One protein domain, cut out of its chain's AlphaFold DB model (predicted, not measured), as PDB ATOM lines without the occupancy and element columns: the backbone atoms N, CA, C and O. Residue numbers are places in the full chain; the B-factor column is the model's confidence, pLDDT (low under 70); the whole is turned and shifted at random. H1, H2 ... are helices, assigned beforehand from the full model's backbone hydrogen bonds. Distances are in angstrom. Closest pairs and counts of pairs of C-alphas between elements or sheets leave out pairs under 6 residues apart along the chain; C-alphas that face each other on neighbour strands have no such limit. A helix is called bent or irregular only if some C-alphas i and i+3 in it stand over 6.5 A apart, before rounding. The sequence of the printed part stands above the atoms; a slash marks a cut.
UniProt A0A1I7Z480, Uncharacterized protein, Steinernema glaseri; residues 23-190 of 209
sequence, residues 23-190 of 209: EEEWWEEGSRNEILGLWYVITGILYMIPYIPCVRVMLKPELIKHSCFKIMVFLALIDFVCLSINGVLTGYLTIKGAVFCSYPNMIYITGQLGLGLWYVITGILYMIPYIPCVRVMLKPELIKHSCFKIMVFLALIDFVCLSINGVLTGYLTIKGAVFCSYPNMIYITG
ATOM      1  N   GLU A  23     246.335 137.474 268.995       74.19
ATOM      2  CA  GLU A  23     247.318 136.390 268.839       74.19
ATOM      3  C   GLU A  23     247.912 135.948 270.184       74.19
ATOM      4  O   GLU A  23     248.118 134.755 270.385       74.19
ATOM      5  N   GLU A  24     248.133 136.880 271.113       76.94
ATOM      6  CA  GLU A  24     248.684 136.611 272.448       76.94
ATOM      7  C   GLU A  24     247.728 135.774 273.312       76.94
ATOM      8  O   GLU A  24     248.138 134.766 273.884       76.94
ATOM      9  N   GLU A  25     246.435 136.100 273.318       77.62
ATOM     10  CA  GLU A  25     245.409 135.327 274.037       77.62
ATOM     11  C   GLU A  25     245.282 133.888 273.502       77.62
ATOM     12  O   GLU A  25     245.076 132.945 274.267       77.62
ATOM     13  N   TRP A  26     245.469 133.679 272.190       75.00
ATOM     14  CA  TRP A  26     245.496 132.332 271.606       75.00
ATOM     15  C   TRP A  26     246.688 131.494 272.084       75.00
ATOM     16  O   TRP A  26     246.587 130.267 272.134       75.00
ATOM     17  N   TRP A  27     247.808 132.134 272.423       75.75
ATOM     18  CA  TRP A  27     248.968 131.459 273.004       75.75
ATOM     19  C   TRP A  27     248.754 131.085 274.471       75.75
ATOM     20  O   TRP A  27     249.256 130.047 274.900       75.75
ATOM     21  N   GLU A  28     247.995 131.883 275.222       77.31
ATOM     22  CA  GLU A  28     247.684 131.614 276.632       77.31
ATOM     23  C   GLU A  28     246.674 130.473 276.817       77.31
ATOM     24  O   GLU A  28     246.787 129.687 277.757       77.31
ATOM     25  N   GLU A  29     245.726 130.328 275.890       72.50
ATOM     26  CA  GLU A  29     244.754 129.224 275.881       72.50
ATOM     27  C   GLU A  29     245.400 127.871 275.492       72.50
ATOM     28  O   GLU A  29     244.849 126.791 275.735       72.50
ATOM     29  N   GLY A  30     246.588 127.910 274.883       71.00
ATOM     30  CA  GLY A  30     247.343 126.739 274.454       71.00
ATOM     31  C   GLY A  30     247.789 125.847 275.614       71.00
ATOM     32  O   GLY A  30     248.639 126.218 276.423       71.00
ATOM     33  N   SER A  31     247.295 124.604 275.672       73.25
ATOM     34  CA  SER A  31     247.758 123.637 276.672       73.25
ATOM     35  C   SER A  31     249.125 123.064 276.292       73.25
ATOM     36  O   SER A  31     249.264 122.140 275.486       73.25
ATOM     37  N   ARG A  32     250.173 123.617 276.902       77.69
ATOM     38  CA  ARG A  32     251.544 123.152 276.706       77.69
ATOM     39  C   ARG A  32     251.725 121.751 277.294       77.69
ATOM     40  O   ARG A  32     251.703 121.574 278.509       77.69
ATOM     41  N   ASN A  33     251.943 120.750 276.440       81.06
ATOM     42  CA  ASN A  33     252.284 119.395 276.877       81.06
ATOM     43  C   ASN A  33     253.669 119.002 276.362       81.06
ATOM     44  O   ASN A  33     253.831 118.344 275.332       81.06
ATOM     45  N   GLU A  34     254.683 119.432 277.108       86.12
ATOM     46  CA  GLU A  34     256.087 119.232 276.754       86.12
ATOM     47  C   GLU A  34     256.472 117.755 276.726       86.12
ATOM     48  O   GLU A  34     257.208 117.338 275.838       86.12
ATOM     49  N   ILE A  35     255.942 116.952 277.654       88.12
ATOM     50  CA  ILE A  35     256.256 115.523 277.753       88.12
ATOM     51  C   ILE A  35     255.767 114.803 276.496       88.12
ATOM     52  O   ILE A  35     256.544 114.114 275.836       88.12
ATOM     53  N   LEU A  36     254.496 114.992 276.137       85.19
ATOM     54  CA  LEU A  36     253.899 114.365 274.957       85.19
ATOM     55  C   LEU A  36     254.591 114.831 273.668       85.19
ATOM     56  O   LEU A  36     254.914 114.022 272.801       85.19
ATOM     57  N   GLY A  37     254.875 116.130 273.565       86.31
ATOM     58  CA  GLY A  37     255.561 116.693 272.410       86.31
ATOM     59  C   GLY A  37     256.999 116.184 272.257       86.31
ATOM     60  O   GLY A  37     257.397 115.810 271.153       86.31
ATOM     61  N   LEU A  38     257.759 116.077 273.352       90.94
ATOM     62  CA  LEU A  38     259.105 115.497 273.345       90.94
ATOM     63  C   LEU A  38     259.070 114.024 272.912       90.94
ATOM     64  O   LEU A  38     259.887 113.608 272.091       90.94
ATOM     65  N   TRP A  39     258.097 113.253 273.407       90.88
ATOM     66  CA  TRP A  39     257.881 111.867 272.986       90.88
ATOM     67  C   TRP A  39     257.664 111.748 271.474       90.88
ATOM     68  O   TRP A  39     258.297 110.901 270.838       90.88
ATOM     69  N   TYR A  40     256.841 112.610 270.870       87.81
ATOM     70  CA  TYR A  40     256.636 112.618 269.417       87.81
ATOM     71  C   TYR A  40     257.901 112.972 268.631       87.81
ATOM     72  O   TYR A  40     258.214 112.309 267.643       87.81
ATOM     73  N   VAL A  41     258.668 113.971 269.079       91.50
ATOM     74  CA  VAL A  41     259.911 114.363 268.397       91.50
ATOM     75  C   VAL A  41     260.954 113.246 268.476       91.50
ATOM     76  O   VAL A  41     261.549 112.895 267.457       91.50
ATOM     77  N   ILE A  42     261.153 112.649 269.656       93.75
ATOM     78  CA  ILE A  42     262.130 111.570 269.856       93.75
ATOM     79  C   ILE A  42     261.764 110.355 269.008       93.75
ATOM     80  O   ILE A  42     262.611 109.838 268.281       93.75
ATOM     81  N   THR A  43     260.507 109.910 269.068       89.50
ATOM     82  CA  THR A  43     260.045 108.754 268.286       89.50
ATOM     83  C   THR A  43     260.117 109.030 266.784       89.50
ATOM     84  O   THR A  43     260.623 108.192 266.041       89.50
ATOM     85  N   GLY A  44     259.720 110.224 266.331       89.06
ATOM     86  CA  GLY A  44     259.835 110.638 264.932       89.06
ATOM     87  C   GLY A  44     261.276 110.606 264.416       89.06
ATOM     88  O   GLY A  44     261.542 110.029 263.363       89.06
ATOM     89  N   ILE A  45     262.228 111.164 265.171       92.50
ATOM     90  CA  ILE A  45     263.653 111.143 264.805       92.50
ATOM     91  C   ILE A  45     264.205 109.716 264.819       92.50
ATOM     92  O   ILE A  45     264.889 109.319 263.874       92.50
ATOM     93  N   LEU A  46     263.879 108.932 265.848       93.44
ATOM     94  CA  LEU A  46     264.312 107.542 265.964       93.44
ATOM     95  C   LEU A  46     263.871 106.716 264.750       93.44
ATOM     96  O   LEU A  46     264.674 105.956 264.212       93.44
ATOM     97  N   TYR A  47     262.631 106.901 264.286       88.88
ATOM     98  CA  TYR A  47     262.129 106.231 263.090       88.88
ATOM     99  C   TYR A  47     262.735 106.768 261.794       88.88
ATOM    100  O   TYR A  47     262.868 105.990 260.859       88.88
ATOM    101  N   MET A  48     263.159 108.034 261.718       91.62
ATOM    102  CA  MET A  48     263.808 108.596 260.522       91.62
ATOM    103  C   MET A  48     265.245 108.098 260.302       91.62
ATOM    104  O   MET A  48     265.660 107.934 259.153       91.62
ATOM    105  N   ILE A  49     266.002 107.820 261.370       90.38
ATOM    106  CA  ILE A  49     267.390 107.326 261.286       90.38
ATOM    107  C   ILE A  49     267.536 106.099 260.365       90.38
ATOM    108  O   ILE A  49     268.396 106.149 259.483       90.38
ATOM    109  N   PRO A  50     266.738 105.017 260.498       87.25
ATOM    110  CA  PRO A  50     266.869 103.835 259.646       87.25
ATOM    111  C   PRO A  50     266.447 104.057 258.185       87.25
ATOM    112  O   PRO A  50     266.929 103.325 257.322       87.25
ATOM    113  N   TYR A  51     265.634 105.069 257.851       86.31
ATOM    114  CA  TYR A  51     265.268 105.325 256.446       86.31
ATOM    115  C   TYR A  51     266.487 105.678 255.588       86.31
ATOM    116  O   TYR A  51     266.600 105.209 254.456       86.31
ATOM    117  N   ILE A  52     267.438 106.443 256.128       87.69
ATOM    118  CA  ILE A  52     268.632 106.893 255.396       87.69
ATOM    119  C   ILE A  52     269.505 105.711 254.910       87.69
ATOM    120  O   ILE A  52     269.785 105.638 253.707       87.69
ATOM    121  N   PRO A  53     269.962 104.772 255.767       85.62
ATOM    122  CA  PRO A  53     270.719 103.609 255.313       85.62
ATOM    123  C   PRO A  53     269.874 102.660 254.455       85.62
ATOM    124  O   PRO A  53     270.398 102.128 253.476       85.62
ATOM    125  N   CYS A  54     268.579 102.489 254.748       82.81
ATOM    126  CA  CYS A  54     267.688 101.644 253.949       82.81
ATOM    127  C   CYS A  54     267.574 102.138 252.501       82.81
ATOM    128  O   CYS A  54     267.801 101.364 251.570       82.81
ATOM    129  N   VAL A  55     267.321 103.434 252.296       86.94
ATOM    130  CA  VAL A  55     267.255 104.028 250.952       86.94
ATOM    131  C   VAL A  55     268.601 103.901 250.237       86.94
ATOM    132  O   VAL A  55     268.633 103.503 249.076       86.94
ATOM    133  N   ARG A  56     269.731 104.138 250.922       88.06
ATOM    134  CA  ARG A  56     271.068 103.961 250.319       88.06
ATOM    135  C   ARG A  56     271.310 102.541 249.807       88.06
ATOM    136  O   ARG A  56     271.905 102.379 248.745       88.06
ATOM    137  N   VAL A  57     270.866 101.517 250.536       83.81
ATOM    138  CA  VAL A  57     271.002 100.119 250.100       83.81
ATOM    139  C   VAL A  57     270.101  99.828 248.901       83.81
ATOM    140  O   VAL A  57     270.550  99.195 247.948       83.81
ATOM    141  N   MET A  58     268.861 100.321 248.914       80.62
ATOM    142  CA  MET A  58     267.903 100.109 247.822       80.62
ATOM    143  C   MET A  58     268.285 100.840 246.525       80.62
ATOM    144  O   MET A  58     267.935 100.379 245.441       80.62
ATOM    145  N   LEU A  59     269.035 101.945 246.621       86.31
ATOM    146  CA  LEU A  59     269.551 102.700 245.473       86.31
ATOM    147  C   LEU A  59     270.731 102.020 244.758       86.31
ATOM    148  O   LEU A  59     271.166 102.510 243.714       86.31
ATOM    149  N   LYS A  60     271.263 100.903 245.278       86.25
ATOM    150  CA  LYS A  60     272.332 100.162 244.596       86.25
ATOM    151  C   LYS A  60     271.874  99.729 243.192       86.25
ATOM    152  O   LYS A  60     270.750  99.236 243.049       86.25
ATOM    153  N   PRO A  61     272.736  99.846 242.162       84.94
ATOM    154  CA  PRO A  61     272.367  99.597 240.764       84.94
ATOM    155  C   PRO A  61     271.867  98.165 240.522       84.94
ATOM    156  O   PRO A  61     270.998  97.942 239.682       84.94
ATOM    157  N   GLU A  62     272.368  97.209 241.303       81.56
ATOM    158  CA  GLU A  62     271.950  95.806 241.280       81.56
ATOM    159  C   GLU A  62     270.489  95.618 241.727       81.56
ATOM    160  O   GLU A  62     269.773  94.798 241.158       81.56
ATOM    161  N   LEU A  63     270.027  96.403 242.708       69.00
ATOM    162  CA  LEU A  63     268.698  96.269 243.313       69.00
ATOM    163  C   LEU A  63     267.653  97.127 242.584       69.00
ATOM    164  O   LEU A  63     266.562  96.645 242.272       69.00
ATOM    165  N   ILE A  64     267.987  98.375 242.237       82.25
ATOM    166  CA  ILE A  64     267.037  99.333 241.639       82.25
ATOM    167  C   ILE A  64     266.583  98.965 240.219       82.25
ATOM    168  O   ILE A  64     265.619  99.528 239.691       82.25
ATOM    169  N   LYS A  65     267.253  97.993 239.589       80.75
ATOM    170  CA  LYS A  65     266.837  97.416 238.306       80.75
ATOM    171  C   LYS A  65     265.430  96.814 238.386       80.75
ATOM    172  O   LYS A  65     264.697  96.855 237.399       80.75
ATOM    173  N   HIS A  66     265.028  96.295 239.548       74.19
ATOM    174  CA  HIS A  66     263.693  95.740 239.742       74.19
ATOM    175  C   HIS A  66     262.668  96.835 240.060       74.19
ATOM    176  O   HIS A  66     262.866  97.658 240.953       74.19
ATOM    177  N   SER A  67     261.514  96.793 239.385       76.81
ATOM    178  CA  SER A  67     260.418  97.756 239.581       76.81
ATOM    179  C   SER A  67     259.926  97.835 241.032       76.81
ATOM    180  O   SER A  67     259.508  98.900 241.471       76.81
ATOM    181  N   CYS A  68     260.034  96.742 241.797       77.06
ATOM    182  CA  CYS A  68     259.685  96.709 243.219       77.06
ATOM    183  C   CYS A  68     260.564  97.657 244.056       77.06
ATOM    184  O   CYS A  68     260.043  98.466 244.818       77.06
ATOM    185  N   PHE A  69     261.889  97.639 243.856       76.44
ATOM    186  CA  PHE A  69     262.806  98.522 244.586       76.44
ATOM    187  C   PHE A  69     262.596  99.998 244.238       76.44
ATOM    188  O   PHE A  69     262.693 100.842 245.122       76.44
ATOM    189  N   LYS A  70     262.219 100.320 242.992       81.69
ATOM    190  CA  LYS A  70     261.862 101.697 242.609       81.69
ATOM    191  C   LYS A  70     260.671 102.225 243.411       81.69
ATOM    192  O   LYS A  70     260.704 103.360 243.878       81.69
ATOM    193  N   ILE A  71     259.643 101.395 243.599       83.62
ATOM    194  CA  ILE A  71     258.458 101.778 244.371       83.62
ATOM    195  C   ILE A  71     258.776 101.846 245.869       83.62
ATOM    196  O   ILE A  71     258.354 102.790 246.526       83.62
ATOM    197  N   MET A  72     259.570 100.911 246.404       81.50
ATOM    198  CA  MET A  72     259.998 100.952 247.810       81.50
ATOM    199  C   MET A  72     260.838 102.196 248.133       81.50
ATOM    200  O   MET A  72     260.669 102.779 249.198       81.50
ATOM    201  N   VAL A  73     261.689 102.656 247.209       85.31
ATOM    202  CA  VAL A  73     262.422 103.924 247.369       85.31
ATOM    203  C   VAL A  73     261.470 105.122 247.353       85.31
ATOM    204  O   VAL A  73     261.608 106.014 248.184       85.31
ATOM    205  N   PHE A  74     260.486 105.145 246.449       87.06
ATOM    206  CA  PHE A  74     259.479 106.211 246.411       87.06
ATOM    207  C   PHE A  74     258.647 106.268 247.702       87.06
ATOM    208  O   PHE A  74     258.451 107.345 248.260       87.06
ATOM    209  N   LEU A  75     258.228 105.107 248.213       85.75
ATOM    210  CA  LEU A  75     257.547 104.983 249.500       85.75
ATOM    211  C   LEU A  75     258.399 105.510 250.651       85.75
ATOM    212  O   LEU A  75     257.931 106.345 251.414       85.75
ATOM    213  N   ALA A  76     259.667 105.103 250.721       86.69
ATOM    214  CA  ALA A  76     260.582 105.553 251.761       86.69
ATOM    215  C   ALA A  76     260.773 107.082 251.773       86.69
ATOM    216  O   ALA A  76     260.932 107.676 252.838       86.69
ATOM    217  N   LEU A  77     260.735 107.736 250.605       89.88
ATOM    218  CA  LEU A  77     260.769 109.200 250.514       89.88
ATOM    219  C   LEU A  77     259.477 109.835 251.039       89.88
ATOM    220  O   LEU A  77     259.538 110.826 251.766       89.88
ATOM    221  N   ILE A  78     258.316 109.270 250.699       90.00
ATOM    222  CA  ILE A  78     257.025 109.755 251.201       90.00
ATOM    223  C   ILE A  78     256.927 109.573 252.720       90.00
ATOM    224  O   ILE A  78     256.523 110.505 253.415       90.00
ATOM    225  N   ASP A  79     257.333 108.416 253.239       89.12
ATOM    226  CA  ASP A  79     257.346 108.115 254.672       89.12
ATOM    227  C   ASP A  79     258.220 109.103 255.445       89.12
ATOM    228  O   ASP A  79     257.834 109.573 256.516       89.12
ATOM    229  N   PHE A  80     259.367 109.488 254.882       90.81
ATOM    230  CA  PHE A  80     260.246 110.485 255.485       90.81
ATOM    231  C   PHE A  80     259.564 111.858 255.619       90.81
ATOM    232  O   PHE A  80     259.646 112.504 256.670       90.81
ATOM    233  N   VAL A  81     258.835 112.296 254.586       90.75
ATOM    234  CA  VAL A  81     258.046 113.541 254.629       90.75
ATOM    235  C   VAL A  81     256.892 113.413 255.628       90.75
ATOM    236  O   VAL A  81     256.661 114.321 256.428       90.75
ATOM    237  N   CYS A  82     256.202 112.272 255.634       88.50
ATOM    238  CA  CYS A  82     255.103 111.981 256.549       88.50
ATOM    239  C   CYS A  82     255.556 112.018 258.020       88.50
ATOM    240  O   CYS A  82     254.913 112.669 258.840       88.50
ATOM    241  N   LEU A  83     256.697 111.403 258.353       89.62
ATOM    242  CA  LEU A  83     257.297 111.426 259.694       89.62
ATOM    243  C   LEU A  83     257.775 112.822 260.105       89.62
ATOM    244  O   LEU A  83     257.640 113.202 261.270       89.62
ATOM    245  N   SER A  84     258.293 113.605 259.159       90.56
ATOM    246  CA  SER A  84     258.690 114.993 259.421       90.56
ATOM    247  C   SER A  84     257.489 115.846 259.847       90.56
ATOM    248  O   SER A  84     257.590 116.634 260.787       90.56
ATOM    249  N   ILE A  85     256.334 115.649 259.205       87.94
ATOM    250  CA  ILE A  85     255.091 116.358 259.527       87.94
ATOM    251  C   ILE A  85     254.454 115.800 260.811       87.94
ATOM    252  O   ILE A  85     254.267 116.525 261.783       87.94
ATOM    253  N   ASN A  86     254.145 114.504 260.838       84.88
ATOM    254  CA  ASN A  86     253.348 113.895 261.906       84.88
ATOM    255  C   ASN A  86     254.136 113.643 263.195       84.88
ATOM    256  O   ASN A  86     253.538 113.587 264.265       84.88
ATOM    257  N   GLY A  87     255.455 113.474 263.108       85.69
ATOM    258  CA  GLY A  87     256.325 113.289 264.266       85.69
ATOM    259  C   GLY A  87     256.922 114.610 264.732       85.69
ATOM    260  O   GLY A  87     256.600 115.103 265.812       85.69
ATOM    261  N   VAL A  88     257.792 115.205 263.909       88.44
ATOM    262  CA  VAL A  88     258.611 116.353 264.334       88.44
ATOM    263  C   VAL A  88     257.811 117.648 264.404       88.44
ATOM    264  O   VAL A  88     257.841 118.314 265.439       88.44
ATOM    265  N   LEU A  89     257.086 118.013 263.343       88.06
ATOM    266  CA  LEU A  89     256.317 119.259 263.324       88.06
ATOM    267  C   LEU A  89     255.170 119.220 264.341       88.06
ATOM    268  O   LEU A  89     255.028 120.144 265.137       88.06
ATOM    269  N   THR A  90     254.399 118.135 264.370       85.38
ATOM    270  CA  THR A  90     253.361 117.904 265.385       85.38
ATOM    271  C   THR A  90     253.921 117.943 266.809       85.38
ATOM    272  O   THR A  90     253.364 118.622 267.676       85.38
ATOM    273  N   GLY A  91     255.038 117.257 267.068       85.44
ATOM    274  CA  GLY A  91     255.698 117.280 268.371       85.44
ATOM    275  C   GLY A  91     256.142 118.688 268.771       85.44
ATOM    276  O   GLY A  91     255.864 119.127 269.884       85.44
ATOM    277  N   TYR A  92     256.734 119.445 267.843       87.56
ATOM    278  CA  TYR A  92     257.117 120.841 268.061       87.56
ATOM    279  C   TYR A  92     255.919 121.748 268.376       87.56
ATOM    280  O   TYR A  92     255.967 122.526 269.331       87.56
ATOM    281  N   LEU A  93     254.828 121.625 267.615       85.38
ATOM    282  CA  LEU A  93     253.588 122.367 267.859       85.38
ATOM    283  C   LEU A  93     253.005 122.040 269.240       85.38
ATOM    284  O   LEU A  93     252.583 122.947 269.955       85.38
ATOM    285  N   THR A  94     253.072 120.773 269.653       84.38
ATOM    286  CA  THR A  94     252.631 120.315 270.980       84.38
ATOM    287  C   THR A  94     253.490 120.905 272.105       84.38
ATOM    288  O   THR A  94     252.953 121.365 273.112       84.38
ATOM    289  N   ILE A  95     254.820 120.950 271.937       84.75
ATOM    290  CA  ILE A  95     255.739 121.554 272.925       84.75
ATOM    291  C   ILE A  95     255.460 123.046 273.097       84.75
ATOM    292  O   ILE A  95     255.608 123.568 274.200       84.75
ATOM    293  N   LYS A  96     255.075 123.733 272.018       83.69
ATOM    294  CA  LYS A  96     254.694 125.147 272.056       83.69
ATOM    295  C   LYS A  96     253.267 125.390 272.553       83.69
ATOM    296  O   LYS A  96     252.932 126.540 272.794       83.69
ATOM    297  N   GLY A  97     252.441 124.351 272.690       79.38
ATOM    298  CA  GLY A  97     251.013 124.510 272.978       79.38
ATOM    299  C   GLY A  97     250.254 125.215 271.849       79.38
ATOM    300  O   GLY A  97     249.247 125.859 272.106       79.38
ATOM    301  N   ALA A  98     250.747 125.137 270.607       76.50
ATOM    302  CA  ALA A  98     250.167 125.874 269.491       76.50
ATOM    303  C   ALA A  98     248.732 125.406 269.212       76.50
ATOM    304  O   ALA A  98     248.480 124.219 268.985       76.50
ATOM    305  N   VAL A  99     247.799 126.354 269.183       73.88
ATOM    306  CA  VAL A  99     246.421 126.122 268.743       73.88
ATOM    307  C   VAL A  99     246.316 126.351 267.235       73.88
ATOM    308  O   VAL A  99     247.211 126.934 266.621       73.88
ATOM    309  N   PHE A 100     245.213 125.917 266.612       73.69
ATOM    310  CA  PHE A 100     244.987 126.135 265.175       73.69
ATOM    311  C   PHE A 100     245.207 127.607 264.781       73.69
ATOM    312  O   PHE A 100     245.883 127.893 263.797       73.69
ATOM    313  N   CYS A 101     244.706 128.533 265.602       75.56
ATOM    314  CA  CYS A 101     244.804 129.968 265.368       75.56
ATOM    315  C   CYS A 101     246.203 130.573 265.537       75.56
ATOM    316  O   CYS A 101     246.424 131.676 265.051       75.56
ATOM    317  N   SER A 102     247.160 129.862 266.140       77.81
ATOM    318  CA  SER A 102     248.548 130.329 266.231       77.81
ATOM    319  C   SER A 102     249.258 130.272 264.874       77.81
ATOM    320  O   SER A 102     250.063 131.141 264.561       77.81
ATOM    321  N   TYR A 103     248.967 129.248 264.060       77.56
ATOM    322  CA  TYR A 103     249.534 129.082 262.715       77.56
ATOM    323  C   TYR A 103     248.521 128.430 261.750       77.56
ATOM    324  O   TYR A 103     248.756 127.311 261.279       77.56
ATOM    325  N   PRO A 104     247.407 129.103 261.408       75.88
ATOM    326  CA  PRO A 104     246.263 128.482 260.729       75.88
ATOM    327  C   PRO A 104     246.619 127.910 259.355       75.88
ATOM    328  O   PRO A 104     246.298 126.760 259.057       75.88
ATOM    329  N   ASN A 105     247.362 128.665 258.541       80.62
ATOM    330  CA  ASN A 105     247.760 128.223 257.203       80.62
ATOM    331  C   ASN A 105     248.728 127.038 257.264       80.62
ATOM    332  O   ASN A 105     248.567 126.066 256.528       80.62
ATOM    333  N   MET A 106     249.720 127.100 258.158       81.12
ATOM    334  CA  MET A 106     250.711 126.036 258.294       81.12
ATOM    335  C   MET A 106     250.044 124.750 258.781       81.12
ATOM    336  O   MET A 106     250.151 123.735 258.103       81.12
ATOM    337  N   ILE A 107     249.305 124.812 259.894       81.19
ATOM    338  CA  ILE A 107     248.649 123.654 260.516       81.19
ATOM    339  C   ILE A 107     247.643 123.019 259.554       81.19
ATOM    340  O   ILE A 107     247.612 121.795 259.421       81.19
ATOM    341  N   TYR A 108     246.856 123.832 258.842       77.00
ATOM    342  CA  TYR A 108     245.913 123.320 257.855       77.00
ATOM    343  C   TYR A 108     246.632 122.601 256.708       77.00
ATOM    344  O   TYR A 108     246.342 121.436 256.445       77.00
ATOM    345  N   ILE A 109     247.597 123.247 256.046       81.94
ATOM    346  CA  ILE A 109     248.290 122.658 254.888       81.94
ATOM    347  C   ILE A 109     249.040 121.389 255.296       81.94
ATOM    348  O   ILE A 109     248.903 120.355 254.640       81.94
ATOM    349  N   THR A 110     249.803 121.430 256.390       82.81
ATOM    350  CA  THR A 110     250.597 120.277 256.823       82.81
ATOM    351  C   THR A 110     249.719 119.140 257.325       82.81
ATOM    352  O   THR A 110     250.028 117.989 257.045       82.81
ATOM    353  N   GLY A 111     248.592 119.427 257.986       77.31
ATOM    354  CA  GLY A 111     247.629 118.401 258.391       77.31
ATOM    355  C   GLY A 111     246.996 117.686 257.193       77.31
ATOM    356  O   GLY A 111     246.933 116.458 257.162       77.31
ATOM    357  N   GLN A 112     246.598 118.439 256.162       77.50
ATOM    358  CA  GLN A 112     246.040 117.865 254.932       77.50
ATOM    359  C   GLN A 112     247.081 117.048 254.152       77.50
ATOM    360  O   GLN A 112     246.768 115.968 253.650       77.50
ATOM    361  N   LEU A 113     248.327 117.526 254.082       82.62
ATOM    362  CA  LEU A 113     249.431 116.780 253.477       82.62
ATOM    363  C   LEU A 113     249.749 115.506 254.265       82.62
ATOM    364  O   LEU A 113     249.874 114.448 253.661       82.62
ATOM    365  N   GLY A 114     249.834 115.580 255.594       80.94
ATOM    366  CA  GLY A 114     250.116 114.426 256.450       80.94
ATOM    367  C   GLY A 114     249.082 113.313 256.279       80.94
ATOM    368  O   GLY A 114     249.455 112.159 256.066       80.94
ATOM    369  N   LEU A 115     247.792 113.663 256.285       78.19
ATOM    370  CA  LEU A 115     246.709 112.713 256.022       78.19
ATOM    371  C   LEU A 115     246.779 112.159 254.597       78.19
ATOM    372  O   LEU A 115     246.743 110.946 254.411       78.19
ATOM    373  N   GLY A 116     246.924 113.021 253.587       78.88
ATOM    374  CA  GLY A 116     247.006 112.594 252.190       78.88
ATOM    375  C   GLY A 116     248.152 111.612 251.938       78.88
ATOM    376  O   GLY A 116     247.943 110.562 251.329       78.88
ATOM    377  N   LEU A 117     249.346 111.908 252.457       83.69
ATOM    378  CA  LEU A 117     250.513 111.036 252.329       83.69
ATOM    379  C   LEU A 117     250.296 109.690 253.036       83.69
ATOM    380  O   LEU A 117     250.639 108.658 252.463       83.69
ATOM    381  N   TRP A 118     249.653 109.667 254.209       81.44
ATOM    382  CA  TRP A 118     249.317 108.425 254.920       81.44
ATOM    383  C   TRP A 118     248.465 107.467 254.069       81.44
ATOM    384  O   TRP A 118     248.736 106.262 254.006       81.44
ATOM    385  N   TYR A 119     247.447 107.979 253.370       79.19
ATOM    386  CA  TYR A 119     246.622 107.145 252.486       79.19
ATOM    387  C   TYR A 119     247.378 106.669 251.247       79.19
ATOM    388  O   TYR A 119     247.150 105.551 250.791       79.19
ATOM    389  N   VAL A 120     248.302 107.474 250.713       81.75
ATOM    390  CA  VAL A 120     249.157 107.049 249.592       81.75
ATOM    391  C   VAL A 120     250.055 105.886 250.016       81.75
ATOM    392  O   VAL A 120     250.130 104.885 249.304       81.75
ATOM    393  N   ILE A 121     250.679 105.979 251.193       82.50
ATOM    394  CA  ILE A 121     251.546 104.926 251.739       82.50
ATOM    395  C   ILE A 121     250.756 103.630 251.937       82.50
ATOM    396  O   ILE A 121     251.132 102.584 251.407       82.50
ATOM    397  N   THR A 122     249.635 103.698 252.661       80.62
ATOM    398  CA  THR A 122     248.803 102.514 252.927       80.62
ATOM    399  C   THR A 122     248.220 101.942 251.632       80.62
ATOM    400  O   THR A 122     248.294 100.739 251.408       80.62
ATOM    401  N   GLY A 123     247.750 102.769 250.698       80.12
ATOM    402  CA  GLY A 123     247.257 102.300 249.403       80.12
ATOM    403  C   GLY A 123     248.300 101.502 248.613       80.12
ATOM    404  O   GLY A 123     248.007 100.408 248.129       80.12
ATOM    405  N   ILE A 124     249.531 102.007 248.511       79.88
ATOM    406  CA  ILE A 124     250.612 101.345 247.768       79.88
ATOM    407  C   ILE A 124     251.074 100.063 248.483       79.88
ATOM    408  O   ILE A 124     251.243  99.029 247.829       79.88
ATOM    409  N   LEU A 125     251.244 100.105 249.811       75.31
ATOM    410  CA  LEU A 125     251.659  98.948 250.612       75.31
ATOM    411  C   LEU A 125     250.655  97.802 250.569       75.31
ATOM    412  O   LEU A 125     251.073  96.653 250.631       75.31
ATOM    413  N   TYR A 126     249.358  98.084 250.457       75.38
ATOM    414  CA  TYR A 126     248.352  97.035 250.336       75.38
ATOM    415  C   TYR A 126     248.217  96.568 248.885       75.38
ATOM    416  O   TYR A 126     248.322  95.375 248.623       75.38
ATOM    417  N   MET A 127     248.069  97.469 247.911       72.25
ATOM    418  CA  MET A 127     247.773  97.093 246.519       72.25
ATOM    419  C   MET A 127     248.857  96.237 245.846       72.25
ATOM    420  O   MET A 127     248.533  95.330 245.077       72.25
ATOM    421  N   ILE A 128     250.138  96.502 246.124       74.31
ATOM    422  CA  ILE A 128     251.262  95.817 245.464       74.31
ATOM    423  C   ILE A 128     251.399  94.347 245.891       74.31
ATOM    424  O   ILE A 128     251.450  93.486 245.007       74.31
ATOM    425  N   PRO A 129     251.459  94.008 247.193       73.00
ATOM    426  CA  PRO A 129     251.530  92.621 247.631       73.00
ATOM    427  C   PRO A 129     250.170  91.923 247.612       73.00
ATOM    428  O   PRO A 129     250.149  90.705 247.480       73.00
ATOM    429  N   TYR A 130     249.042  92.637 247.684       73.94
ATOM    430  CA  TYR A 130     247.722  92.010 247.808       73.94
ATOM    431  C   TYR A 130     247.427  90.994 246.697       73.94
ATOM    432  O   TYR A 130     247.123  89.836 246.986       73.94
ATOM    433  N   ILE A 131     247.583  91.369 245.423       76.38
ATOM    434  CA  ILE A 131     247.240  90.480 244.300       76.38
ATOM    435  C   ILE A 131     248.172  89.247 244.232       76.38
ATOM    436  O   ILE A 131     247.663  88.126 244.121       76.38
ATOM    437  N   PRO A 132     249.515  89.381 244.307       80.25
ATOM    438  CA  PRO A 132     250.417  88.228 244.375       80.25
ATOM    439  C   PRO A 132     250.199  87.355 245.616       80.25
ATOM    440  O   PRO A 132     250.163  86.132 245.492       80.25
ATOM    441  N   CYS A 133     250.017  87.955 246.796       75.56
ATOM    442  CA  CYS A 133     249.818  87.231 248.049       75.56
ATOM    443  C   CYS A 133     248.522  86.422 248.021       75.56
ATOM    444  O   CYS A 133     248.560  85.225 248.291       75.56
ATOM    445  N   VAL A 134     247.405  87.021 247.600       76.06
ATOM    446  CA  VAL A 134     246.123  86.315 247.462       76.06
ATOM    447  C   VAL A 134     246.242  85.165 246.458       76.06
ATOM    448  O   VAL A 134     245.782  84.063 246.742       76.06
ATOM    449  N   ARG A 135     246.943  85.351 245.329       79.31
ATOM    450  CA  ARG A 135     247.197  84.267 244.360       79.31
ATOM    451  C   ARG A 135     248.033  83.120 244.928       79.31
ATOM    452  O   ARG A 135     247.757  81.965 244.615       79.31
ATOM    453  N   VAL A 136     249.047  83.412 245.744       79.69
ATOM    454  CA  VAL A 136     249.857  82.380 246.412       79.69
ATOM    455  C   VAL A 136     249.034  81.650 247.477       79.69
ATOM    456  O   VAL A 136     249.094  80.425 247.555       79.69
ATOM    457  N   MET A 137     248.227  82.381 248.249       77.25
ATOM    458  CA  MET A 137     247.381  81.832 249.315       77.25
ATOM    459  C   MET A 137     246.189  81.019 248.779       77.25
ATOM    460  O   MET A 137     245.726  80.103 249.452       77.25
ATOM    461  N   LEU A 138     245.727  81.304 247.555       77.31
ATOM    462  CA  LEU A 138     244.671  80.559 246.854       77.31
ATOM    463  C   LEU A 138     245.139  79.223 246.261       77.31
ATOM    464  O   LEU A 138     244.318  78.481 245.718       77.31
ATOM    465  N   LYS A 139     246.434  78.886 246.344       83.50
ATOM    466  CA  LYS A 139     246.905  77.577 245.881       83.50
ATOM    467  C   LYS A 139     246.201  76.460 246.667       83.50
ATOM    468  O   LYS A 139     246.149  76.524 247.899       83.50
ATOM    469  N   PRO A 140     245.713  75.405 245.986       79.12
ATOM    470  CA  PRO A 140     244.897  74.355 246.603       79.12
ATOM    471  C   PRO A 140     245.638  73.567 247.691       79.12
ATOM    472  O   PRO A 140     245.003  72.958 248.550       79.12
ATOM    473  N   GLU A 141     246.972  73.591 247.683       80.69
ATOM    474  CA  GLU A 141     247.800  72.983 248.727       80.69
ATOM    475  C   GLU A 141     247.849  73.819 250.015       80.69
ATOM    476  O   GLU A 141     247.802  73.257 251.105       80.69
ATOM    477  N   LEU A 142     247.874  75.152 249.908       73.69
ATOM    478  CA  LEU A 142     248.013  76.067 251.048       73.69
ATOM    479  C   LEU A 142     246.669  76.400 251.709       73.69
ATOM    480  O   LEU A 142     246.581  76.482 252.935       73.69
ATOM    481  N   ILE A 143     245.597  76.531 250.922       77.06
ATOM    482  CA  ILE A 143     244.272  76.943 251.417       77.06
ATOM    483  C   ILE A 143     243.590  75.894 252.315       77.06
ATOM    484  O   ILE A 143     242.569  76.177 252.945       77.06
ATOM    485  N   LYS A 144     244.136  74.671 252.391       79.38
ATOM    486  CA  LYS A 144     243.629  73.608 253.272       79.38
ATOM    487  C   LYS A 144     243.787  73.956 254.751       79.38
ATOM    488  O   LYS A 144     242.934  73.572 255.546       79.38
ATOM    489  N   HIS A 145     244.830  74.700 255.124       78.88
ATOM    490  CA  HIS A 145     245.036  75.099 256.514       78.88
ATOM    491  C   HIS A 145     244.169  76.312 256.877       78.88
ATOM    492  O   HIS A 145     244.142  77.318 256.166       78.88
ATOM    493  N   SER A 146     243.506  76.251 258.033       77.38
ATOM    494  CA  SER A 146     242.599  77.303 258.520       77.38
ATOM    495  C   SER A 146     243.267  78.679 258.658       77.38
ATOM    496  O   SER A 146     242.609  79.695 258.459       77.38
ATOM    497  N   CYS A 147     244.579  78.724 258.920       70.44
ATOM    498  CA  CYS A 147     245.352  79.963 259.045       70.44
ATOM    499  C   CYS A 147     245.356  80.794 257.746       70.44
ATOM    500  O   CYS A 147     245.124  82.000 257.782       70.44
ATOM    501  N   PHE A 148     245.517  80.152 256.581       70.62
ATOM    502  CA  PHE A 148     245.515  80.859 255.295       70.62
ATOM    503  C   PHE A 148     244.129  81.404 254.939       70.62
ATOM    504  O   PHE A 148     244.032  82.494 254.382       70.62
ATOM    505  N   LYS A 149     243.052  80.701 255.316       75.94
ATOM    506  CA  LYS A 149     241.678  81.199 255.133       75.94
ATOM    507  C   LYS A 149     241.416  82.457 255.964       75.94
ATOM    508  O   LYS A 149     240.861  83.419 255.443       75.94
ATOM    509  N   ILE A 150     241.849  82.461 257.228       81.56
ATOM    510  CA  ILE A 150     241.715  83.620 258.125       81.56
ATOM    511  C   ILE A 150     242.546  84.797 257.610       81.56
ATOM    512  O   ILE A 150     242.041  85.913 257.547       81.56
ATOM    513  N   MET A 151     243.788  84.555 257.181       74.00
ATOM    514  CA  MET A 151     244.668  85.604 256.660       74.00
ATOM    515  C   MET A 151     244.117  86.249 255.379       74.00
ATOM    516  O   MET A 151     244.163  87.467 255.242       74.00
ATOM    517  N   VAL A 152     243.536  85.461 254.465       78.12
ATOM    518  CA  VAL A 152     242.874  85.993 253.261       78.12
ATOM    519  C   VAL A 152     241.618  86.796 253.619       78.12
ATOM    520  O   VAL A 152     241.381  87.848 253.030       78.12
ATOM    521  N   PHE A 153     240.828  86.340 254.596       82.44
ATOM    522  CA  PHE A 153     239.641  87.063 255.066       82.44
ATOM    523  C   PHE A 153     239.999  88.399 255.729       82.44
ATOM    524  O   PHE A 153     239.400  89.420 255.401       82.44
ATOM    525  N   LEU A 154     241.017  88.414 256.595       78.75
ATOM    526  CA  LEU A 154     241.514  89.634 257.231       78.75
ATOM    527  C   LEU A 154     242.053  90.625 256.190       78.75
ATOM    528  O   LEU A 154     241.687  91.792 256.217       78.75
ATOM    529  N   ALA A 155     242.822  90.148 255.205       77.31
ATOM    530  CA  ALA A 155     243.327  90.990 254.119       77.31
ATOM    531  C   ALA A 155     242.204  91.599 253.254       77.31
ATOM    532  O   ALA A 155     242.322  92.733 252.792       77.31
ATOM    533  N   LEU A 156     241.108  90.864 253.024       81.69
ATOM    534  CA  LEU A 156     239.917  91.377 252.338       81.69
ATOM    535  C   LEU A 156     239.191  92.441 253.166       81.69
ATOM    536  O   LEU A 156     238.812  93.476 252.619       81.69
ATOM    537  N   ILE A 157     239.015  92.201 254.468       84.06
ATOM    538  CA  ILE A 157     238.420  93.180 255.384       84.06
ATOM    539  C   ILE A 157     239.254  94.459 255.404       84.06
ATOM    540  O   ILE A 157     238.695  95.536 255.212       84.06
ATOM    541  N   ASP A 158     240.572  94.352 255.561       80.00
ATOM    542  CA  ASP A 158     241.468  95.509 255.592       80.00
ATOM    543  C   ASP A 158     241.390  96.313 254.293       80.00
ATOM    544  O   ASP A 158     241.300  97.540 254.329       80.00
ATOM    545  N   PHE A 159     241.343  95.641 253.139       81.31
ATOM    546  CA  PHE A 159     241.190  96.304 251.845       81.31
ATOM    547  C   PHE A 159     239.875  97.093 251.743       81.31
ATOM    548  O   PHE A 159     239.868  98.248 251.303       81.31
ATOM    549  N   VAL A 160     238.761  96.496 252.176       83.94
ATOM    550  CA  VAL A 160     237.445  97.151 252.182       83.94
ATOM    551  C   VAL A 160     237.431  98.326 253.164       83.94
ATOM    552  O   VAL A 160     237.026  99.426 252.790       83.94
ATOM    553  N   CYS A 161     237.931  98.132 254.385       81.19
ATOM    554  CA  CYS A 161     238.024  99.168 255.411       81.19
ATOM    555  C   CYS A 161     238.884 100.352 254.957       81.19
ATOM    556  O   CYS A 161     238.465 101.498 255.100       81.19
ATOM    557  N   LEU A 162     240.061 100.102 254.377       79.75
ATOM    558  CA  LEU A 162     240.939 101.156 253.862       79.75
ATOM    559  C   LEU A 162     240.294 101.917 252.705       79.75
ATOM    560  O   LEU A 162     240.391 103.141 252.654       79.75
ATOM    561  N   SER A 163     239.591 101.215 251.816       81.12
ATOM    562  CA  SER A 163     238.881 101.842 250.699       81.12
ATOM    563  C   SER A 163     237.756 102.755 251.194       81.12
ATOM    564  O   SER A 163     237.667 103.906 250.771       81.12
ATOM    565  N   ILE A 164     236.932 102.280 252.134       82.94
ATOM    566  CA  ILE A 164     235.838 103.069 252.720       82.94
ATOM    567  C   ILE A 164     236.395 104.280 253.476       82.94
ATOM    568  O   ILE A 164     235.964 105.407 253.226       82.94
ATOM    569  N   ASN A 165     237.379 104.073 254.356       79.50
ATOM    570  CA  ASN A 165     237.982 105.149 255.141       79.50
ATOM    571  C   ASN A 165     238.697 106.171 254.255       79.50
ATOM    572  O   ASN A 165     238.583 107.368 254.510       79.50
ATOM    573  N   GLY A 166     239.393 105.726 253.207       78.06
ATOM    574  CA  GLY A 166     240.073 106.598 252.252       78.06
ATOM    575  C   GLY A 166     239.100 107.458 251.448       78.06
ATOM    576  O   GLY A 166     239.300 108.666 251.344       78.06
ATOM    577  N   VAL A 167     238.008 106.877 250.937       81.19
ATOM    578  CA  VAL A 167     236.973 107.627 250.201       81.19
ATOM    579  C   VAL A 167     236.258 108.617 251.117       81.19
ATOM    580  O   VAL A 167     236.114 109.788 250.761       81.19
ATOM    581  N   LEU A 168     235.837 108.176 252.305       79.56
ATOM    582  CA  LEU A 168     235.129 109.023 253.262       79.56
ATOM    583  C   LEU A 168     236.012 110.183 253.732       79.56
ATOM    584  O   LEU A 168     235.598 111.339 253.696       79.56
ATOM    585  N   THR A 169     237.259 109.888 254.088       75.75
ATOM    586  CA  THR A 169     238.241 110.900 254.475       75.75
ATOM    587  C   THR A 169     238.573 111.853 253.334       75.75
ATOM    588  O   THR A 169     238.639 113.063 253.545       75.75
ATOM    589  N   GLY A 170     238.789 111.334 252.124       75.62
ATOM    590  CA  GLY A 170     239.074 112.149 250.947       75.62
ATOM    591  C   GLY A 170     237.928 113.114 250.650       75.62
ATOM    592  O   GLY A 170     238.154 114.301 250.426       75.62
ATOM    593  N   TYR A 171     236.685 112.640 250.749       76.69
ATOM    594  CA  TYR A 171     235.498 113.480 250.613       76.69
ATOM    595  C   TYR A 171     235.426 114.581 251.682       76.69
ATOM    596  O   TYR A 171     235.190 115.748 251.359       76.69
ATOM    597  N   LEU A 172     235.677 114.234 252.947       73.44
ATOM    598  CA  LEU A 172     235.732 115.190 254.056       73.44
ATOM    599  C   LEU A 172     236.838 116.237 253.841       73.44
ATOM    600  O   LEU A 172     236.605 117.435 253.989       73.44
ATOM    601  N   THR A 173     238.007 115.800 253.383       70.69
ATOM    602  CA  THR A 173     239.171 116.637 253.053       70.69
ATOM    603  C   THR A 173     238.881 117.621 251.913       70.69
ATOM    604  O   THR A 173     239.303 118.784 251.956       70.69
ATOM    605  N   ILE A 174     238.145 117.194 250.883       71.06
ATOM    606  CA  ILE A 174     237.728 118.066 249.773       71.06
ATOM    607  C   ILE A 174     236.801 119.163 250.292       71.06
ATOM    608  O   ILE A 174     237.056 120.339 250.035       71.06
ATOM    609  N   LYS A 175     235.821 118.794 251.126       69.44
ATOM    610  CA  LYS A 175     234.928 119.742 251.806       69.44
ATOM    611  C   LYS A 175     235.617 120.626 252.849       69.44
ATOM    612  O   LYS A 175     234.979 121.519 253.393       69.44
ATOM    613  N   GLY A 176     236.894 120.382 253.150       63.34
ATOM    614  CA  GLY A 176     237.617 121.096 254.198       63.34
ATOM    615  C   GLY A 176     237.077 120.803 255.599       63.34
ATOM    616  O   GLY A 176     237.212 121.646 256.482       63.34
ATOM    617  N   ALA A 177     236.455 119.639 255.798       61.81
ATOM    618  CA  ALA A 177     235.987 119.194 257.099       61.81
ATOM    619  C   ALA A 177     237.188 118.907 258.009       61.81
ATOM    620  O   ALA A 177     237.973 117.994 257.767       61.81
ATOM    621  N   VAL A 178     237.313 119.703 259.066       62.50
ATOM    622  CA  VAL A 178     238.224 119.480 260.199       62.50
ATOM    623  C   VAL A 178     237.415 119.113 261.438       62.50
ATOM    624  O   VAL A 178     236.189 119.277 261.431       62.50
ATOM    625  N   PHE A 179     238.081 118.635 262.503       56.38
ATOM    626  CA  PHE A 179     237.436 118.202 263.759       56.38
ATOM    627  C   PHE A 179     236.418 119.234 264.270       56.38
ATOM    628  O   PHE A 179     235.394 118.884 264.844       56.38
ATOM    629  N   CYS A 180     236.652 120.506 263.955       54.88
ATOM    630  CA  CYS A 180     235.808 121.623 264.339       54.88
ATOM    631  C   CYS A 180     234.475 121.649 263.600       54.88
ATOM    632  O   CYS A 180     233.435 121.840 264.219       54.88
ATOM    633  N   SER A 181     234.476 121.424 262.290       62.50
ATOM    634  CA  SER A 181     233.260 121.511 261.480       62.50
ATOM    635  C   SER A 181     232.390 120.256 261.596       62.50
ATOM    636  O   SER A 181     231.168 120.357 261.511       62.50
ATOM    637  N   TYR A 182     232.999 119.077 261.793       62.19
ATOM    638  CA  TYR A 182     232.292 117.789 261.828       62.19
ATOM    639  C   TYR A 182     232.889 116.807 262.862       62.19
ATOM    640  O   TYR A 182     233.434 115.769 262.475       62.19
ATOM    641  N   PRO A 183     232.761 117.074 264.178       62.69
ATOM    642  CA  PRO A 183     233.427 116.283 265.220       62.69
ATOM    643  C   PRO A 183     232.972 114.820 265.245       62.69
ATOM    644  O   PRO A 183     233.803 113.921 265.328       62.69
ATOM    645  N   ASN A 184     231.669 114.560 265.080       62.75
ATOM    646  CA  ASN A 184     231.123 113.197 265.085       62.75
ATOM    647  C   ASN A 184     231.641 112.357 263.909       62.75
ATOM    648  O   ASN A 184     232.012 111.203 264.092       62.75
ATOM    649  N   MET A 185     231.701 112.936 262.705       62.84
ATOM    650  CA  MET A 185     232.188 112.217 261.522       62.84
ATOM    651  C   MET A 185     233.685 111.930 261.628       62.84
ATOM    652  O   MET A 185     234.116 110.830 261.304       62.84
ATOM    653  N   ILE A 186     234.465 112.889 262.130       66.00
ATOM    654  CA  ILE A 186     235.924 112.768 262.229       66.00
ATOM    655  C   ILE A 186     236.331 111.774 263.319       66.00
ATOM    656  O   ILE A 186     237.224 110.953 263.094       66.00
ATOM    657  N   TYR A 187     235.603 111.764 264.440       59.28
ATOM    658  CA  TYR A 187     235.749 110.759 265.490       59.28
ATOM    659  C   TYR A 187     235.438 109.343 264.979       59.28
ATOM    660  O   TYR A 187     236.212 108.422 265.226       59.28
ATOM    661  N   ILE A 188     234.360 109.167 264.201       60.19
ATOM    662  CA  ILE A 188     233.998 107.869 263.596       60.19
ATOM    663  C   ILE A 188     235.055 107.404 262.587       60.19
ATOM    664  O   ILE A 188     235.380 106.220 262.542       60.19
ATOM    665  N   THR A 189     235.634 108.317 261.803       62.44
ATOM    666  CA  THR A 189     236.724 107.987 260.868       62.44
ATOM    667  C   THR A 189     238.077 107.740 261.546       62.44
ATOM    668  O   THR A 189     239.049 107.440 260.858       62.44
ATOM    669  N   GLY A 190     238.167 107.872 262.877       52.28
ATOM    670  CA  GLY A 190     239.393 107.627 263.640       52.28
ATOM    671  C   GLY A 190     240.514 108.633 263.368       52.28
ATOM    672  O   GLY A 190     241.679 108.347 263.640       52.28
TER     673      GLY A 190
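AT A GLANCE: This is residues 23 to 190 of the 209 residues of an uncharacterized protein of Steinernema glaseri (UniProt A0A1I7Z480). Four long helices, H2, H4, H5 and H6, stand side by side in a loose zigzag row, each running the opposite way to the one before. H2 and H4 pair along much of their length, while H4 and H5 meet over a part of each. Short H3 sits at the turn between H2 and H4, short H7 folds back near H6, and H1 lies off toward one end, apart from the other helices. The printed part has 168 residues with seven named helices, H1 to H7 in chain order, and no named strand; its class is all helix. The whole is loose, with a radius of gyration of the C-alphas of 20.0 A, and elongated, spanning 67 by 41 by 28 A.

IN THESE COORDINATES: H5, the longest helix, takes residues 104 to 137 and measures 48.0 A from C-alpha 104 at (246.263, 128.482, 260.729) to C-alpha 137 at (247.381, 81.832, 249.315). It is irregular, but only just, with C-alphas 128 and 131 6.8 A apart, and has a kink of 36 degrees near residue 131. H4 is residues 67 to 96, 42.9 A long, and H6 is residues 146 to 174, 42.0 A long. H2 is residues 34 to 58, 36.6 A long. The short helices are H1, residues 23 to 28, H3, residues 61 to 64, and H7, residues 183 to 188. H1 begins with C-alpha 23 at (247.318, 136.390, 268.839), and H7 ends with C-alpha 188 at (233.998, 107.869, 263.596).

HOW THE PARTS SIT: H5 touches H4 with residues 110 to 121 alone, and H4 touches H5 with residues 75 to 86 alone; the closest C-alphas are those of Gly 114 and Cys 82, 5.6 A apart. These two form a helical hairpin, opposite ways at a shallow tilt of 34.8 degrees, only just short of steep. H5 and H6 form another, with a shallow tilt of 27 degrees; their closest C-alphas are those of Met 137 and Phe 148, 6.3 A apart. H4 also touches H2, opposite ways at a shallow tilt of 18 degrees, with the closest C-alphas, those of Gly 91 and Gly 37, 4.1 A apart. H3 is close to but not clearly touching H4, the C-alphas of Ile 64 and Lys 70 being the closest at 5.8 A. H6 and H7 are near each other, with 7 pairs of C-alphas within 10 A. H2 and H5 are apart, and so are H4 and H6. Every O i to N i+4 pair is within hydrogen-bond range in H1, H6 and H7; the counts are 17 of 21 in H2, 24 of 26 in H4 and 27 of 30 in H5, and H3 is too short for such a pair.

THE WHOLE: The two C-alphas farthest apart, those of Glu 24 and Glu 141, are 67.9 A apart. The printed part has no cut and no long link. The mean pLDDT of the printed part is 79.4; residue 63 and residues 175 to 190 are under 70.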